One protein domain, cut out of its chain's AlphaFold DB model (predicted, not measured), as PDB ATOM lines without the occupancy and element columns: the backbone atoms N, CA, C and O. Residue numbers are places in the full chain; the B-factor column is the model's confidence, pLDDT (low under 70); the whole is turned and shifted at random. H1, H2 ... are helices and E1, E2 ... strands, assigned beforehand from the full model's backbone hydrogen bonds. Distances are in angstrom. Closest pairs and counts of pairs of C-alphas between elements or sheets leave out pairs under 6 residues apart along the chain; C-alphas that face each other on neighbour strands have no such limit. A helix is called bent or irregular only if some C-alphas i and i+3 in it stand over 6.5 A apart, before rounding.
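What this domain is: This is residues 13 to 72 of the 73 residues of an uncharacterized protein of Rubrobacter xylanophilus (strain DSM 9941 / NBRC 16129 / PRD-1) (UniProt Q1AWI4). A small two-stranded hairpin, E1 and E2, and one long helix, H1, form the two arms of a loose, open V; the loop of residues 41 to 50 joins them at its closed end, and a trailing first stretch leads into E1. Much of H1 sticks out: residues 57 to 72, of which 57 to 70 belong to H1, stand free, and so do residues 14 to 21 near the other end of the printed part. The printed part has 60 residues, with E1, E2 and H1 in that order along the chain, and the two strands make an antiparallel sheet in the order E1 - E2. The class is mixed, helices and strands, with 28 of the 60 residues in named elements, which is under half. The whole is loose, with a radius of gyration of the C-alphas of 14.0 A, and elongated, spanning 40 by 26 by 22 A.

How they stand to each other: The printed part begins with residues 13 to 27, which hold no named element; their C-alphas lie 9 to 19 A from the mean of all C-alphas. Next come E1, residues 28 to 31, and E2, residues 37 to 40, which form a hairpin with a tight link of 5 residues between them. They are antiparallel neighbours, with 166 degrees between their N-to-C directions. Among the C-alphas that face each other are those of Val 29 and Thr 39, 4.5 A apart, and those of Glu 31 and Thr 37, 4.6 A apart. The backbone N of Val 28 and O of Phe 40 are within hydrogen-bond range at 2.8 A, as are N of Glu 38 and O of Ile 30 at 2.9 A. A short link of 10 residues, 41 to 50, leads from E2 to H1, residues 51 to 70. The closest C-alphas of E2 and H1 are those of Phe 40 and Met 56, 8.0 A apart, the one pair of their C-alphas within 8 A. From centre to centre E2 and H1 are 13.9 A apart. E1 and H1 are apart, with no C-alpha of the one within 8 A of the other. In H1 every O i to N i+4 pair is within hydrogen-bond range, and the helix is neither bent nor irregular.

Where its parts are: The first printed C-alpha, that of Leu 13, is at (-39.325, 39.510, -37.774). E1 runs from Val 28, with its C-alpha at (-48.575, 28.086, -31.552), to Glu 31. E2 runs from Thr 37 to Phe 40, whose C-alpha is at (-47.690, 23.665, -29.225). Each strand has 4 residues and measures 9.9 A from first to last C-alpha. H1 has 20 residues, from Tyr 51 to Ser 70, and measures 28.9 A from first to last C-alpha; it ends with C-alpha 70 at (-42.181, 15.063, -51.661).

The domain as a whole: The two C-alphas farthest apart are those of Glu 46, in the link before H1, and Arg 72, the last printed residue, at 42.6 A. The first and last printed C-alphas, those of Leu 13 and Arg 72, are 29.2 A apart. Without the stretches that stand free, the body has 36 residues, spans 37 by 20 by 14 A and has a radius of gyration of 11.7 A. The printed part has no cut, and neither of its two links between named elements is long. The mean pLDDT of the printed part of this model is 73.9. It is under 70 in 19 residues: residues 13 to 24, residues 44 to 49 and residue 72. The mean is 83 for E1, 84 for E2 and 82 for H1.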
ATOM      1  N   LEU A  13     -40.169  38.310 -37.829       54.69
ATOM      2  CA  LEU A  13     -39.325  39.510 -37.774       54.69
ATOM      3  C   LEU A  13     -40.135  40.806 -37.596       54.69
ATOM      4  O   LEU A  13     -39.685  41.721 -36.911       54.69
ATOM      5  N   ASP A  14     -41.353  40.864 -38.136       57.91
ATOM      6  CA  ASP A  14     -42.293  41.980 -37.972       57.91
ATOM      7  C   ASP A  14     -42.837  42.060 -36.523       57.91
ATOM      8  O   ASP A  14     -43.389  43.083 -36.102       57.91
ATOM      9  N   MET A  15     -42.639  41.000 -35.720       57.78
ATOM     10  CA  MET A  15     -42.939  40.998 -34.282       57.78
ATOM     11  C   MET A  15     -41.961  41.849 -33.463       57.78
ATOM     12  O   MET A  15     -42.329  42.289 -32.389       57.78
ATOM     13  N   LEU A  16     -40.738  42.099 -33.954       51.78
ATOM     14  CA  LEU A  16     -39.755  42.961 -33.271       51.78
ATOM     15  C   LEU A  16     -40.085  44.457 -33.406       51.78
ATOM     16  O   LEU A  16     -39.571  45.271 -32.643       51.78
ATOM     17  N   ILE A  17     -40.891  44.815 -34.412       57.62
ATOM     18  CA  ILE A  17     -41.287  46.196 -34.738       57.62
ATOM     19  C   ILE A  17     -42.626  46.549 -34.077       57.62
ATOM     20  O   ILE A  17     -42.898  47.707 -33.770       57.62
ATOM     21  N   SER A  18     -43.473  45.545 -33.855       55.59
ATOM     22  CA  SER A  18     -44.612  45.665 -32.950       55.59
ATOM     23  C   SER A  18     -44.105  45.473 -31.517       55.59
ATOM     24  O   SER A  18     -43.149  44.741 -31.314       55.59
ATOM     25  N   ASP A  19     -44.694  46.122 -30.510       58.56
ATOM     26  CA  ASP A  19     -44.338  45.951 -29.082       58.56
ATOM     27  C   ASP A  19     -44.685  44.539 -28.542       58.56
ATOM     28  O   ASP A  19     -45.240  44.366 -27.454       58.56
ATOM     29  N   MET A  20     -44.445  43.499 -29.335       58.22
ATOM     30  CA  MET A  20     -44.799  42.127 -29.056       58.22
ATOM     31  C   MET A  20     -43.575  41.429 -28.475       58.22
ATOM     32  O   MET A  20     -42.603  41.137 -29.166       58.22
ATOM     33  N   ASP A  21     -43.620  41.185 -27.167       60.22
ATOM     34  CA  ASP A  21     -42.570  40.458 -26.459       60.22
ATOM     35  C   ASP A  21     -42.367  39.072 -27.110       60.22
ATOM     36  O   ASP A  21     -43.313  38.277 -27.140       60.22
ATOM     37  N   PRO A  22     -41.162  38.731 -27.606       51.47
ATOM     38  CA  PRO A  22     -40.875  37.411 -28.168       51.47
ATOM     39  C   PRO A  22     -40.905  36.291 -27.111       51.47
ATOM     40  O   PRO A  22     -41.119  35.130 -27.458       51.47
ATOM     41  N   ASN A  23     -40.798  36.611 -25.812       56.50
ATOM     42  CA  ASN A  23     -41.120  35.682 -24.713       56.50
ATOM     43  C   ASN A  23     -42.642  35.544 -24.486       56.50
ATOM     44  O   ASN A  23     -43.112  34.739 -23.671       56.50
ATOM     45  N   GLY A  24     -43.433  36.348 -25.193       60.44
ATOM     46  CA  GLY A  24     -44.888  36.421 -25.164       60.44
ATOM     47  C   GLY A  24     -45.591  35.285 -25.900       60.44
ATOM     48  O   GLY A  24     -46.782  35.091 -25.661       60.44
ATOM     49  N   ILE A  25     -44.884  34.501 -26.723       71.19
ATOM     50  CA  ILE A  25     -45.469  33.353 -27.429       71.19
ATOM     51  C   ILE A  25     -45.835  32.275 -26.402       71.19
ATOM     52  O   ILE A  25     -44.975  31.588 -25.852       71.19
ATOM     53  N   ARG A  26     -47.132  32.172 -26.096       71.56
ATOM     54  CA  ARG A  26     -47.696  31.187 -25.156       71.56
ATOM     55  C   ARG A  26     -48.179  29.921 -25.847       71.56
ATOM     56  O   ARG A  26     -48.250  28.873 -25.214       71.56
ATOM     57  N   GLU A  27     -48.542  30.041 -27.115       79.00
ATOM     58  CA  GLU A  27     -49.158  28.978 -27.889       79.00
ATOM     59  C   GLU A  27     -48.889  29.212 -29.374       79.00
ATOM     60  O   GLU A  27     -48.901  30.352 -29.841       79.00
ATOM     61  N   VAL A  28     -48.635  28.127 -30.094       80.50
ATOM     62  CA  VAL A  28     -48.575  28.086 -31.552       80.50
ATOM     63  C   VAL A  28     -49.584  27.046 -32.009       80.50
ATOM     64  O   VAL A  28     -49.509  25.895 -31.584       80.50
ATOM     65  N   VAL A  29     -50.526  27.455 -32.855       85.06
ATOM     66  CA  VAL A  29     -51.536  26.574 -33.446       85.06
ATOM     67  C   VAL A  29     -51.239  26.453 -34.935       85.06
ATOM     68  O   VAL A  29     -51.105  27.459 -35.631       85.06
ATOM     69  N   ILE A  30     -51.099  25.221 -35.408       83.50
ATOM     70  CA  ILE A  30     -50.880  24.872 -36.808       83.50
ATOM     71  C   ILE A  30     -52.177  24.255 -37.311       83.50
ATOM     72  O   ILE A  30     -52.562  23.181 -36.858       83.50
ATOM     73  N   GLU A  31     -52.845  24.936 -38.234       83.88
ATOM     74  CA  GLU A  31     -54.050  24.435 -38.894       83.88
ATOM     75  C   GLU A  31     -53.666  23.779 -40.220       83.88
ATOM     76  O   GLU A  31     -53.021  24.393 -41.075       83.88
ATOM     77  N   LEU A  32     -54.045  22.516 -40.383       82.94
ATOM     78  CA  LEU A  32     -53.832  21.746 -41.601       82.94
ATOM     79  C   LEU A  32     -55.095  21.798 -42.467       82.94
ATOM     80  O   LEU A  32     -56.209  21.913 -41.960       82.94
ATOM     81  N   GLU A  33     -54.940  21.654 -43.787       78.62
ATOM     82  CA  GLU A  33     -56.064  21.719 -44.741       78.62
ATOM     83  C   GLU A  33     -57.172  20.683 -44.458       78.62
ATOM     84  O   GLU A  33     -58.321  20.891 -44.840       78.62
ATOM     85  N   GLY A  34     -56.860  19.597 -43.740       82.62
ATOM     86  CA  GLY A  34     -57.829  18.591 -43.289       82.62
ATOM     87  C   GLY A  34     -58.686  19.000 -42.083       82.62
ATOM     88  O   GLY A  34     -59.481  18.193 -41.611       82.62
ATOM     89  N   GLY A  35     -58.521  20.219 -41.558       80.12
ATOM     90  CA  GLY A  35     -59.170  20.679 -40.324       80.12
ATOM     91  C   GLY A  35     -58.519  20.140 -39.046       80.12
ATOM     92  O   GLY A  35     -58.997  20.415 -37.947       80.12
ATOM     93  N   GLU A  36     -57.430  19.382 -39.179       86.00
ATOM     94  CA  GLU A  36     -56.604  18.957 -38.057       86.00
ATOM     95  C   GLU A  36     -55.775  20.133 -37.544       86.00
ATOM     96  O   GLU A  36     -55.220  20.914 -38.320       86.00
ATOM     97  N   THR A  37     -55.684  20.250 -36.222       87.25
ATOM     98  CA  THR A  37     -54.905  21.299 -35.569       87.25
ATOM     99  C   THR A  37     -53.844  20.689 -34.672       87.25
ATOM    100  O   THR A  37     -54.172  19.950 -33.740       87.25
ATOM    101  N   GLU A  38     -52.586  21.060 -34.883       83.88
ATOM    102  CA  GLU A  38     -51.514  20.784 -33.930       83.88
ATOM    103  C   GLU A  38     -51.262  22.019 -33.070       83.88
ATOM    104  O   GLU A  38     -51.059  23.120 -33.574       83.88
ATOM    105  N   THR A  39     -51.294  21.851 -31.749       85.12
ATOM    106  CA  THR A  39     -51.086  22.955 -30.805       85.12
ATOM    107  C   THR A  39     -49.838  22.715 -29.971       85.12
ATOM    108  O   THR A  39     -49.744  21.726 -29.243       85.12
ATOM    109  N   PHE A  40     -48.906  23.661 -30.022       80.69
ATOM    110  CA  PHE A  40     -47.690  23.665 -29.225       80.69
ATOM    111  C   PHE A  40     -47.750  24.746 -28.144       80.69
ATOM    112  O   PHE A  40     -47.944  25.924 -28.434       80.69
ATOM    113  N   ARG A  41     -47.559  24.350 -26.881       82.75
ATOM    114  CA  ARG A  41     -47.561  25.253 -25.719       82.75
ATOM    115  C   ARG A  41     -46.194  25.226 -25.036       82.75
ATOM    116  O   ARG A  41     -45.984  24.364 -24.177       82.75
ATOM    117  N   PRO A  42     -45.274  26.136 -25.396       74.06
ATOM    118  CA  PRO A  42     -43.954  26.175 -24.793       74.06
ATOM    119  C   PRO A  42     -44.050  26.505 -23.299       74.06
ATOM    120  O   PRO A  42     -44.625  27.512 -22.876       74.06
ATOM    121  N   ARG A  43     -43.456  25.652 -22.472       72.12
ATOM    122  CA  ARG A  43     -43.273  25.845 -21.041       72.12
ATOM    123  C   ARG A  43     -42.250  26.946 -20.824       72.12
ATOM    124  O   ARG A  43     -41.081  26.834 -21.185       72.12
ATOM    125  N   ARG A  44     -42.677  27.990 -20.123       65.50
ATOM    126  CA  ARG A  44     -41.784  29.040 -19.631       65.50
ATOM    127  C   ARG A  44     -40.939  28.468 -18.495       65.50
ATOM    128  O   ARG A  44     -41.427  28.309 -17.380       65.50
ATOM    129  N   ARG A  45     -39.691  28.104 -18.789       65.19
ATOM    130  CA  ARG A  45     -38.705  27.667 -17.789       65.19
ATOM    131  C   ARG A  45     -37.675  28.768 -17.578       65.19
ATOM    132  O   ARG A  45     -37.142  29.287 -18.551       65.19
ATOM    133  N   GLU A  46     -37.347  29.065 -16.324       60.69
ATOM    134  CA  GLU A  46     -36.366  30.106 -15.969       60.69
ATOM    135  C   GLU A  46     -34.948  29.796 -16.462       60.69
ATOM    136  O   GLU A  46     -34.171  30.703 -16.709       60.69
ATOM    137  N   VAL A  47     -34.604  28.516 -16.631       58.56
ATOM    138  CA  VAL A  47     -33.234  28.102 -16.986       58.56
ATOM    139  C   VAL A  47     -33.027  27.993 -18.498       58.56
ATOM    140  O   VAL A  47     -31.925  28.198 -18.993       58.56
ATOM    141  N   PHE A  48     -34.085  27.675 -19.245       62.50
ATOM    142  CA  PHE A  48     -33.986  27.352 -20.672       62.50
ATOM    143  C   PHE A  48     -34.852  28.244 -21.562       62.50
ATOM    144  O   PHE A  48     -34.868  28.020 -22.763       62.50
ATOM    145  N   HIS A  49     -35.545  29.239 -20.989       65.50
ATOM    146  CA  HIS A  49     -36.351  30.278 -21.644       65.50
ATOM    147  C   HIS A  49     -37.038  29.829 -22.946       65.50
ATOM    148  O   HIS A  49     -38.156  29.319 -22.908       65.50
ATOM    149  N   ALA A  50     -36.361  30.003 -24.084       70.69
ATOM    150  CA  ALA A  50     -36.868  29.761 -25.430       70.69
ATOM    151  C   ALA A  50     -36.508  28.381 -26.024       70.69
ATOM    152  O   ALA A  50     -36.721  28.164 -27.211       70.69
ATOM    153  N   TYR A  51     -35.970  27.438 -25.248       78.44
ATOM    154  CA  TYR A  51     -35.544  26.123 -25.747       78.44
ATOM    155  C   TYR A  51     -36.677  25.358 -26.435       78.44
ATOM    156  O   TYR A  51     -36.499  24.829 -27.525       78.44
ATOM    157  N   GLU A  52     -37.874  25.362 -25.852       76.62
ATOM    158  CA  GLU A  52     -39.023  24.686 -26.460       76.62
ATOM    159  C   GLU A  52     -39.464  25.365 -27.770       76.62
ATOM    160  O   GLU A  52     -39.846  24.685 -28.718       76.62
ATOM    161  N   LEU A  53     -39.326  26.693 -27.869       78.38
ATOM    162  CA  LEU A  53     -39.537  27.421 -29.126       78.38
ATOM    163  C   LEU A  53     -38.455  27.091 -30.165       78.38
ATOM    164  O   LEU A  53     -38.755  27.001 -31.354       78.38
ATOM    165  N   HIS A  54     -37.210  26.891 -29.731       81.56
ATOM    166  CA  HIS A  54     -36.106  26.496 -30.600       81.56
ATOM    167  C   HIS A  54     -36.312  25.091 -31.184       81.56
ATOM    168  O   HIS A  54     -36.213  24.916 -32.398       81.56
ATOM    169  N   GLU A  55     -36.667  24.113 -30.350       83.69
ATOM    170  CA  GLU A  55     -36.989  22.750 -30.796       83.69
ATOM    171  C   GLU A  55     -38.192  22.743 -31.751       83.69
ATOM    172  O   GLU A  55     -38.164  22.083 -32.790       83.69
ATOM    173  N   MET A  56     -39.222  23.547 -31.467       83.69
ATOM    174  CA  MET A  56     -40.360  23.720 -32.374       83.69
ATOM    175  C   MET A  56     -39.929  24.312 -33.726       83.69
ATOM    176  O   MET A  56     -40.376  23.844 -34.773       83.69
ATOM    177  N   ALA A  57     -39.042  25.311 -33.740       82.94
ATOM    178  CA  ALA A  57     -38.517  25.871 -34.985       82.94
ATOM    179  C   ALA A  57     -37.742  24.820 -35.802       82.94
ATOM    180  O   ALA A  57     -37.902  24.752 -37.023       82.94
ATOM    181  N   ALA A  58     -36.951  23.972 -35.138       86.06
ATOM    182  CA  ALA A  58     -36.249  22.864 -35.781       86.06
ATOM    183  C   ALA A  58     -37.227  21.834 -36.375       86.06
ATOM    184  O   ALA A  58     -37.061  21.419 -37.525       86.06
ATOM    185  N   TYR A  59     -38.282  21.480 -35.634       84.31
ATOM    186  CA  TYR A  59     -39.354  20.603 -36.108       84.31
ATOM    187  C   TYR A  59     -40.033  21.158 -37.370       84.31
ATOM    188  O   TYR A  59     -40.097  20.469 -38.391       84.31
ATOM    189  N   LEU A  60     -40.458  22.425 -37.350       85.06
ATOM    190  CA  LEU A  60     -41.095  23.077 -38.499       85.06
ATOM    191  C   LEU A  60     -40.178  23.103 -39.729       85.06
ATOM    192  O   LEU A  60     -40.629  22.870 -40.854       85.06
ATOM    193  N   HIS A  61     -38.879  23.329 -39.526       85.62
ATOM    194  CA  HIS A  61     -37.893  23.268 -40.602       85.62
ATOM    195  C   HIS A  61     -37.778  21.870 -41.222       85.62
ATOM    196  O   HIS A  61     -37.700  21.749 -42.448       85.62
ATOM    197  N   ALA A  62     -37.788  20.817 -40.401       84.44
ATOM    198  CA  ALA A  62     -37.745  19.437 -40.875       84.44
ATOM    199  C   ALA A  62     -39.006  19.070 -41.678       84.44
ATOM    200  O   ALA A  62     -38.899  18.493 -42.763       84.44
ATOM    201  N   VAL A  63     -40.187  19.475 -41.197       84.06
ATOM    202  CA  VAL A  63     -41.463  19.291 -41.907       84.06
ATOM    203  C   VAL A  63     -41.438  20.005 -43.258       84.06
ATOM    204  O   VAL A  63     -41.720  19.389 -44.287       84.06
ATOM    205  N   GLN A  64     -41.009  21.271 -43.297       83.94
ATOM    206  CA  GLN A  64     -40.878  22.027 -44.545       83.94
ATOM    207  C   GLN A  64     -39.945  21.327 -45.546       83.94
ATOM    208  O   GLN A  64     -40.247  21.263 -46.741       83.94
ATOM    209  N   ALA A  65     -38.801  20.819 -45.081       82.38
ATOM    210  CA  ALA A  65     -37.850  20.105 -45.928       82.38
ATOM    211  C   ALA A  65     -38.445  18.805 -46.491       82.38
ATOM    212  O   ALA A  65     -38.264  18.518 -47.676       82.38
ATOM    213  N   SER A  66     -39.195  18.061 -45.673       81.00
ATOM    214  CA  SER A  66     -39.907  16.849 -46.091       81.00
ATOM    215  C   SER A  66     -40.946  17.145 -47.178       81.00
ATOM    216  O   SER A  66     -40.930  16.514 -48.236       81.00
ATOM    217  N   ILE A  67     -41.775  18.178 -46.983       81.56
ATOM    218  CA  ILE A  67     -42.777  18.611 -47.971       81.56
ATOM    219  C   ILE A  67     -42.102  18.987 -49.295       81.56
ATOM    220  O   ILE A  67     -42.508  18.520 -50.358       81.56
ATOM    221  N   LYS A  68     -41.030  19.791 -49.249       79.38
ATOM    222  CA  LYS A  68     -40.277  20.186 -50.454       79.38
ATOM    223  C   LYS A  68     -39.687  18.992 -51.201       79.38
ATOM    224  O   LYS A  68     -39.595  19.041 -52.425       79.38
ATOM    225  N   LYS A  69     -39.255  17.952 -50.481       79.38
ATOM    226  CA  LYS A  69     -38.752  16.717 -51.083       79.38
ATOM    227  C   LYS A  69     -39.879  15.943 -51.770       79.38
ATOM    228  O   LYS A  69     -39.726  15.598 -52.930       79.38
ATOM    229  N   SER A  70     -41.018  15.766 -51.101       73.38
ATOM    230  CA  SER A  70     -42.181  15.063 -51.661       73.38
ATOM    231  C   SER A  70     -42.784  15.733 -52.901       73.38
ATOM    232  O   SER A  70     -43.446  15.057 -53.671       73.38
ATOM    233  N   GLN A  71     -42.607  17.043 -53.082       71.44
ATOM    234  CA  GLN A  71     -43.074  17.783 -54.267       71.44
ATOM    235  C   GLN A  71     -42.118  17.672 -55.470       71.44
ATOM    236  O   GLN A  71     -42.434  18.160 -56.553       71.44
ATOM    237  N   ARG A  72     -40.913  17.121 -55.271       67.06
ATOM    238  CA  ARG A  72     -39.900  16.926 -56.322       67.06
ATOM    239  C   ARG A  72     -39.884  15.510 -56.901       67.06
ATOM    240  O   ARG A  72     -39.293  15.348 -57.966       67.06
TER     241      ARG A  72